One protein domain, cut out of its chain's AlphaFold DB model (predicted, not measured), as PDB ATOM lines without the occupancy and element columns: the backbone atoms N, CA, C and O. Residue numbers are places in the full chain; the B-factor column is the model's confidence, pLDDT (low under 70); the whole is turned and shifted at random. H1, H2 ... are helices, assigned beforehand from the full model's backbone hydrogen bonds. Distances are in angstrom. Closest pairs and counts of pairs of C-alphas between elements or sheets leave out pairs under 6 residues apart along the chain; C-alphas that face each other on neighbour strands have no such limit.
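What this domain is: This is residues 2 to 59 of the 239 residues of an uncharacterized protein of Aphanomyces astaci (UniProt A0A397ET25). Look for an open arch with an empty middle: the long helix H3 makes its top, H4 turns off at a corner after residue 42 of H3, and on the other side, before residue 22 of H3, residues 17 to 21 lead to a small arm of two short helices, H2 and H1. The two arms, H4 and H1 with H2, do not meet across the opening. You have 58 residues with four named helices, H1, H2, H3 and H4 along the chain, and no named strand; the class is all helix. The whole is extended, with a radius of gyration of the C-alphas of 17.5 A and spans of 43 by 29 by 17 A.

How they stand to each other: Start at H3, residues 22 to 42. H4, residues 45 to 56, only just touches it, and only at the corner by their link, with 3 pairs of C-alphas within 8 A. Look at residues 39 to 40 of H3 and 45 to 49 of H4: the closest C-alphas, of Thr 40 and Ala 46, are 5.0 A apart. Their lines stand about perpendicular, at 74 degrees. H2, residues 13 to 16, is apart from H3. H1, residues 2 to 10, is close to H2 but not clearly touching; their closest C-alphas, of Ile 8 and Glu 14, are 6.4 A apart. H1 is apart from H3 and H4. Every O i to N i+4 pair is within hydrogen-bond range in H1, 16 of 17 in H3 and 7 of 8 in H4; H2 is too short for such a pair.

Where its parts are: Find C-alpha 22 at (247.345, 216.243, 210.476); from there H3 runs 29.9 A to C-alpha 42 at (229.106, 228.336, 190.047). H4 spans 17.3 A from Leu 45 to Phe 56, H1 12.8 A from Arg 2 to Arg 10, and H2 5.6 A from Val 13 to Arg 16.

The domain as a whole: The two farthest C-alphas, of His 15 and Ser 59, are 46.2 A apart. Residues 18 to 36, of which 22 to 36 belong to H3, and residues 50 to 59, of which 50 to 56 belong to H4, stand free. The three links are tight, and the printed part has no cut. The mean pLDDT of the printed part is 71.8; look for values under 70 at residues 2, 17, 19, 40 to 41 and 45 to 59.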
ATOM      1  N   ARG A   2     249.133 202.291 199.428       50.88
ATOM      2  CA  ARG A   2     250.094 201.165 199.584       50.88
ATOM      3  C   ARG A   2     251.279 201.148 198.596       50.88
ATOM      4  O   ARG A   2     252.400 200.878 199.008       50.88
ATOM      5  N   TYR A   3     251.056 201.477 197.321       72.06
ATOM      6  CA  TYR A   3     252.116 201.457 196.297       72.06
ATOM      7  C   TYR A   3     253.109 202.622 196.412       72.06
ATOM      8  O   TYR A   3     254.297 202.450 196.155       72.06
ATOM      9  N   ALA A   4     252.646 203.792 196.862       72.88
ATOM     10  CA  ALA A   4     253.503 204.960 197.053       72.88
ATOM     11  C   ALA A   4     254.522 204.721 198.177       72.88
ATOM     12  O   ALA A   4     255.703 205.009 198.014       72.88
ATOM     13  N   THR A   5     254.094 204.101 199.282       76.44
ATOM     14  CA  THR A   5     254.982 203.738 200.397       76.44
ATOM     15  C   THR A   5     256.070 202.749 199.968       76.44
ATOM     16  O   THR A   5     257.205 202.851 200.428       76.44
ATOM     17  N   TYR A   6     255.753 201.820 199.056       81.88
ATOM     18  CA  TYR A   6     256.730 200.877 198.509       81.88
ATOM     19  C   TYR A   6     257.802 201.579 197.661       81.88
ATOM     20  O   TYR A   6     258.989 201.318 197.840       81.88
ATOM     21  N   ALA A   7     257.404 202.513 196.791       82.06
ATOM     22  CA  ALA A   7     258.338 203.295 195.976       82.06
ATOM     23  C   ALA A   7     259.252 204.191 196.833       82.06
ATOM     24  O   ALA A   7     260.458 204.247 196.599       82.06
ATOM     25  N   ILE A   8     258.699 204.826 197.873       79.62
ATOM     26  CA  ILE A   8     259.459 205.674 198.808       79.62
ATOM     27  C   ILE A   8     260.517 204.854 199.559       79.62
ATOM     28  O   ILE A   8     261.674 205.275 199.631       79.62
ATOM     29  N   LYS A   9     260.149 203.659 200.042       80.31
ATOM     30  CA  LYS A   9     261.089 202.727 200.684       80.31
ATOM     31  C   LYS A   9     262.154 202.217 199.722       80.31
ATOM     32  O   LYS A   9     263.314 202.114 200.101       80.31
ATOM     33  N   ARG A  10     261.785 201.928 198.472       85.81
ATOM     34  CA  ARG A  10     262.727 201.415 197.469       85.81
ATOM     35  C   ARG A  10     263.776 202.444 197.041       85.81
ATOM     36  O   ARG A  10     264.864 202.047 196.639       85.81
ATOM     37  N   TRP A  11     263.472 203.735 197.149       88.88
ATOM     38  CA  TRP A  11     264.402 204.817 196.814       88.88
ATOM     39  C   TRP A  11     265.045 205.506 198.026       88.88
ATOM     40  O   TRP A  11     265.790 206.462 197.836       88.88
ATOM     41  N   HIS A  12     264.799 205.038 199.258       79.94
ATOM     42  CA  HIS A  12     265.377 205.602 200.492       79.94
ATOM     43  C   HIS A  12     265.210 207.132 200.646       79.94
ATOM     44  O   HIS A  12     265.989 207.813 201.317       79.94
ATOM     45  N   VAL A  13     264.145 207.696 200.069       84.06
ATOM     46  CA  VAL A  13     263.883 209.149 200.091       84.06
ATOM     47  C   VAL A  13     263.094 209.573 201.338       84.06
ATOM     48  O   VAL A  13     262.581 210.683 201.410       84.06
ATOM     49  N   GLU A  14     262.994 208.697 202.340       77.06
ATOM     50  CA  GLU A  14     262.243 208.920 203.584       77.06
ATOM     51  C   GLU A  14     262.699 210.191 204.315       77.06
ATOM     52  O   GLU A  14     261.875 210.940 204.826       77.06
ATOM     53  N   HIS A  15     264.000 210.496 204.255       76.44
ATOM     54  CA  HIS A  15     264.607 211.690 204.852       76.44
ATOM     55  C   HIS A  15     264.083 213.018 204.278       76.44
ATOM     56  O   HIS A  15     264.283 214.072 204.878       76.44
ATOM     57  N   ARG A  16     263.435 212.992 203.106       73.94
ATOM     58  CA  ARG A  16     262.882 214.183 202.450       73.94
ATOM     59  C   ARG A  16     261.425 214.449 202.842       73.94
ATOM     60  O   ARG A  16     260.894 215.500 202.493       73.94
ATOM     61  N   PHE A  17     260.791 213.534 203.576       68.69
ATOM     62  CA  PHE A  17     259.408 213.662 204.021       68.69
ATOM     63  C   PHE A  17     259.362 213.927 205.528       68.69
ATOM     64  O   PHE A  17     259.488 213.018 206.343       68.69
ATOM     65  N   ALA A  18     259.162 215.189 205.902       75.12
ATOM     66  CA  ALA A  18     258.795 215.533 207.270       75.12
ATOM     67  C   ALA A  18     257.350 215.081 207.541       75.12
ATOM     68  O   ALA A  18     256.496 215.160 206.654       75.12
ATOM     69  N   ALA A  19     257.073 214.615 208.761       67.69
ATOM     70  CA  ALA A  19     255.714 214.303 209.181       67.69
ATOM     71  C   ALA A  19     254.859 215.573 209.062       67.69
ATOM     72  O   ALA A  19     255.098 216.563 209.750       67.69
ATOM     73  N   ILE A  20     253.897 215.556 208.141       73.06
ATOM     74  CA  ILE A  20     252.983 216.676 207.952       73.06
ATOM     75  C   ILE A  20     251.971 216.627 209.093       73.06
ATOM     76  O   ILE A  20     251.350 215.589 209.326       73.06
ATOM     77  N   ASP A  21     251.815 217.748 209.795       84.56
ATOM     78  CA  ASP A  21     250.838 217.868 210.867       84.56
ATOM     79  C   ASP A  21     249.419 217.564 210.332       84.56
ATOM     80  O   ASP A  21     248.979 218.189 209.356       84.56
ATOM     81  N   PRO A  22     248.683 216.611 210.934       76.06
ATOM     82  CA  PRO A  22     247.345 216.243 210.476       76.06
ATOM     83  C   PRO A  22     246.356 217.414 210.497       76.06
ATOM     84  O   PRO A  22     245.453 217.473 209.658       76.06
ATOM     85  N   GLY A  23     246.531 218.359 211.425       84.12
ATOM     86  CA  GLY A  23     245.742 219.583 211.508       84.12
ATOM     87  C   GLY A  23     246.004 220.506 210.322       84.12
ATOM     88  O   GLY A  23     245.055 221.022 209.733       84.12
ATOM     89  N   LEU A  24     247.260 220.642 209.893       80.25
ATOM     90  CA  LEU A  24     247.617 221.402 208.691       80.25
ATOM     91  C   LEU A  24     246.994 220.793 207.425       80.25
ATOM     92  O   LEU A  24     246.456 221.524 206.592       80.25
ATOM     93  N   VAL A  25     247.004 219.460 207.296       84.88
ATOM     94  CA  VAL A  25     246.343 218.765 206.174       84.88
ATOM     95  C   VAL A  25     244.836 219.004 206.207       84.88
ATOM     96  O   VAL A  25     244.247 219.330 205.178       84.88
ATOM     97  N   ALA A  26     244.204 218.897 207.378       79.12
ATOM     98  CA  ALA A  26     242.773 219.147 207.525       79.12
ATOM     99  C   ALA A  26     242.406 220.597 207.164       79.12
ATOM    100  O   ALA A  26     241.448 220.825 206.424       79.12
ATOM    101  N   MET A  27     243.198 221.570 207.620       80.12
ATOM    102  CA  MET A  27     243.019 222.983 207.279       80.12
ATOM    103  C   MET A  27     243.197 223.227 205.778       80.12
ATOM    104  O   MET A  27     242.355 223.887 205.170       80.12
ATOM    105  N   ALA A  28     244.222 222.639 205.157       80.50
ATOM    106  CA  ALA A  28     244.434 222.727 203.715       80.50
ATOM    107  C   ALA A  28     243.257 222.126 202.931       80.50
ATOM    108  O   ALA A  28     242.791 222.729 201.968       80.50
ATOM    109  N   VAL A  29     242.710 220.990 203.374       80.44
ATOM    110  CA  VAL A  29     241.526 220.381 202.753       80.44
ATOM    111  C   VAL A  29     240.308 221.287 202.886       80.44
ATOM    112  O   VAL A  29     239.581 221.443 201.912       80.44
ATOM    113  N   VAL A  30     240.062 221.918 204.036       78.56
ATOM    114  CA  VAL A  30     238.922 222.840 204.205       78.56
ATOM    115  C   VAL A  30     239.067 224.071 203.307       78.56
ATOM    116  O   VAL A  30     238.121 224.434 202.605       78.56
ATOM    117  N   VAL A  31     240.260 224.671 203.291       79.06
ATOM    118  CA  VAL A  31     240.570 225.868 202.495       79.06
ATOM    119  C   VAL A  31     240.586 225.570 200.999       79.06
ATOM    120  O   VAL A  31     240.254 226.449 200.217       79.06
ATOM    121  N   PHE A  32     240.929 224.353 200.582       81.06
ATOM    122  CA  PHE A  32     240.918 223.975 199.172       81.06
ATOM    123  C   PHE A  32     239.531 223.503 198.731       81.06
ATOM    124  O   PHE A  32     238.988 224.002 197.752       81.06
ATOM    125  N   SER A  33     238.910 222.586 199.476       76.75
ATOM    126  CA  SER A  33     237.618 221.995 199.105       76.75
ATOM    127  C   SER A  33     236.484 223.011 199.090       76.75
ATOM    128  O   SER A  33     235.674 222.967 198.174       76.75
ATOM    129  N   GLY A  34     236.412 223.947 200.041       73.44
ATOM    130  CA  GLY A  34     235.321 224.926 200.090       73.44
ATOM    131  C   GLY A  34     235.270 225.821 198.843       73.44
ATOM    132  O   GLY A  34     234.286 225.769 198.101       73.44
ATOM    133  N   PRO A  35     236.325 226.605 198.566       77.25
ATOM    134  CA  PRO A  35     236.420 227.453 197.381       77.25
ATOM    135  C   PRO A  35     236.405 226.663 196.072       77.25
ATOM    136  O   PRO A  35     235.714 227.070 195.144       77.25
ATOM    137  N   MET A  36     237.091 225.516 195.994       73.06
ATOM    138  CA  MET A  36     237.079 224.668 194.796       73.06
ATOM    139  C   MET A  36     235.664 224.171 194.493       73.06
ATOM    140  O   MET A  36     235.196 224.305 193.369       73.06
ATOM    141  N   MET A  37     234.937 223.672 195.498       72.69
ATOM    142  CA  MET A  37     233.546 223.240 195.327       72.69
ATOM    143  C   MET A  37     232.622 224.409 194.986       72.69
ATOM    144  O   MET A  37     231.695 224.237 194.197       72.69
ATOM    145  N   TRP A  38     232.876 225.603 195.530       71.19
ATOM    146  CA  TRP A  38     232.134 226.811 195.172       71.19
ATOM    147  C   TRP A  38     232.364 227.208 193.709       71.19
ATOM    148  O   TRP A  38     231.396 227.481 193.000       71.19
ATOM    149  N   VAL A  39     233.607 227.184 193.222       73.44
ATOM    150  CA  VAL A  39     233.921 227.455 191.810       73.44
ATOM    151  C   VAL A  39     233.281 226.401 190.911       73.44
ATOM    152  O   VAL A  39     232.611 226.764 189.944       73.44
ATOM    153  N   THR A  40     233.405 225.117 191.252       69.38
ATOM    154  CA  THR A  40     232.778 224.029 190.490       69.38
ATOM    155  C   THR A  40     231.264 224.202 190.430       69.38
ATOM    156  O   THR A  40     230.698 224.068 189.356       69.38
ATOM    157  N   ALA A  41     230.604 224.580 191.530       64.62
ATOM    158  CA  ALA A  41     229.153 224.774 191.573       64.62
ATOM    159  C   ALA A  41     228.654 226.026 190.824       64.62
ATOM    160  O   ALA A  41     227.501 226.058 190.400       64.62
ATOM    161  N   ASN A  42     229.489 227.062 190.675       70.25
ATOM    162  CA  ASN A  42     229.106 228.336 190.047       70.25
ATOM    163  C   ASN A  42     229.576 228.481 188.591       70.25
ATOM    164  O   ASN A  42     229.286 229.494 187.955       70.25
ATOM    165  N   THR A  43     230.287 227.494 188.052       75.75
ATOM    166  CA  THR A  43     230.797 227.506 186.674       75.75
ATOM    167  C   THR A  43     230.276 226.305 185.887       75.75
ATOM    168  O   THR A  43     229.780 225.333 186.452       75.75
ATOM    169  N   ALA A  44     230.431 226.332 184.560       74.19
ATOM    170  CA  ALA A  44     230.113 225.192 183.694       74.19
ATOM    171  C   ALA A  44     230.961 223.932 184.000       74.19
ATOM    172  O   ALA A  44     230.674 222.851 183.489       74.19
ATOM    173  N   LEU A  45     231.975 224.041 184.871       65.25
ATOM    174  CA  LEU A  45     232.727 222.900 185.398       65.25
ATOM    175  C   LEU A  45     231.858 221.952 186.229       65.25
ATOM    176  O   LEU A  45     232.184 220.768 186.301       65.25
ATOM    177  N   ALA A  46     230.730 222.421 186.777       65.31
ATOM    178  CA  ALA A  46     229.711 221.557 187.367       65.31
ATOM    179  C   ALA A  46     229.307 220.443 186.395       65.31
ATOM    180  O   ALA A  46     229.245 219.281 186.779       65.31
ATOM    181  N   THR A  47     229.094 220.775 185.118       63.06
ATOM    182  CA  THR A  47     228.652 219.820 184.098       63.06
ATOM    183  C   THR A  47     229.702 218.750 183.830       63.06
ATOM    184  O   THR A  47     229.352 217.581 183.722       63.06
ATOM    185  N   TYR A  48     230.988 219.112 183.799       68.75
ATOM    186  CA  TYR A  48     232.074 218.137 183.678       68.75
ATOM    187  C   TYR A  48     232.186 217.255 184.919       68.75
ATOM    188  O   TYR A  48     232.356 216.047 184.789       68.75
ATOM    189  N   PHE A  49     232.029 217.829 186.113       65.62
ATOM    190  CA  PHE A  49     232.031 217.070 187.362       65.62
ATOM    191  C   PHE A  49     230.871 216.062 187.409       65.62
ATOM    192  O   PHE A  49     231.093 214.877 187.668       65.62
ATOM    193  N   TYR A  50     229.657 216.491 187.056       61.41
ATOM    194  CA  TYR A  50     228.494 215.614 186.924       61.41
ATOM    195  C   TYR A  50     228.673 214.569 185.821       61.41
ATOM    196  O   TYR A  50     228.318 213.414 186.027       61.41
ATOM    197  N   PHE A  51     229.273 214.931 184.684       67.00
ATOM    198  CA  PHE A  51     229.574 213.992 183.606       67.00
ATOM    199  C   PHE A  51     230.564 212.920 184.065       67.00
ATOM    200  O   PHE A  51     230.313 211.733 183.871       67.00
ATOM    201  N   THR A  52     231.642 213.305 184.755       63.12
ATOM    202  CA  THR A  52     232.600 212.342 185.311       63.12
ATOM    203  C   THR A  52     231.951 211.421 186.334       63.12
ATOM    204  O   THR A  52     232.202 210.225 186.295       63.12
ATOM    205  N   TRP A  53     231.060 211.940 187.184       54.56
ATOM    206  CA  TRP A  53     230.266 211.113 188.094       54.56
ATOM    207  C   TRP A  53     229.304 210.182 187.349       54.56
ATOM    208  O   TRP A  53     229.181 209.023 187.725       54.56
ATOM    209  N   SER A  54     228.697 210.637 186.249       55.16
ATOM    210  CA  SER A  54     227.788 209.817 185.437       55.16
ATOM    211  C   SER A  54     228.484 208.655 184.722       55.16
ATOM    212  O   SER A  54     227.850 207.645 184.455       55.16
ATOM    213  N   ILE A  55     229.791 208.764 184.446       60.31
ATOM    214  CA  ILE A  55     230.579 207.653 183.884       60.31
ATOM    215  C   ILE A  55     230.730 206.517 184.907       60.31
ATOM    216  O   ILE A  55     230.824 205.355 184.520       60.31
ATOM    217  N   PHE A  56     230.750 206.840 186.204       52.91
ATOM    218  CA  PHE A  56     230.874 205.853 187.280       52.91
ATOM    219  C   PHE A  56     229.524 205.373 187.828       52.91
ATOM    220  O   PHE A  56     229.471 204.302 188.429       52.91
ATOM    221  N   ASP A  57     228.439 206.121 187.610       46.88
ATOM    222  CA  ASP A  57     227.084 205.721 187.994       46.88
ATOM    223  C   ASP A  57     226.399 204.967 186.840       46.88
ATOM    224  O   ASP A  57     225.623 205.510 186.058       46.88
ATOM    225  N   THR A  58     226.708 203.676 186.710       41.72
ATOM    226  CA  THR A  58     226.063 202.745 185.760       41.72
ATOM    227  C   THR A  58     224.693 202.240 186.236       41.72
ATOM    228  O   THR A  58     224.250 201.158 185.850       41.72
ATOM    229  N   SER A  59     224.001 203.005 187.078       42.88
ATOM    230  CA  SER A  59     222.704 202.633 187.642       42.88
ATOM    231  C   SER A  59     221.658 203.643 187.188       42.88
ATOM    232  O   SER A  59     221.810 204.840 187.385       42.88
TER     233      SER A  59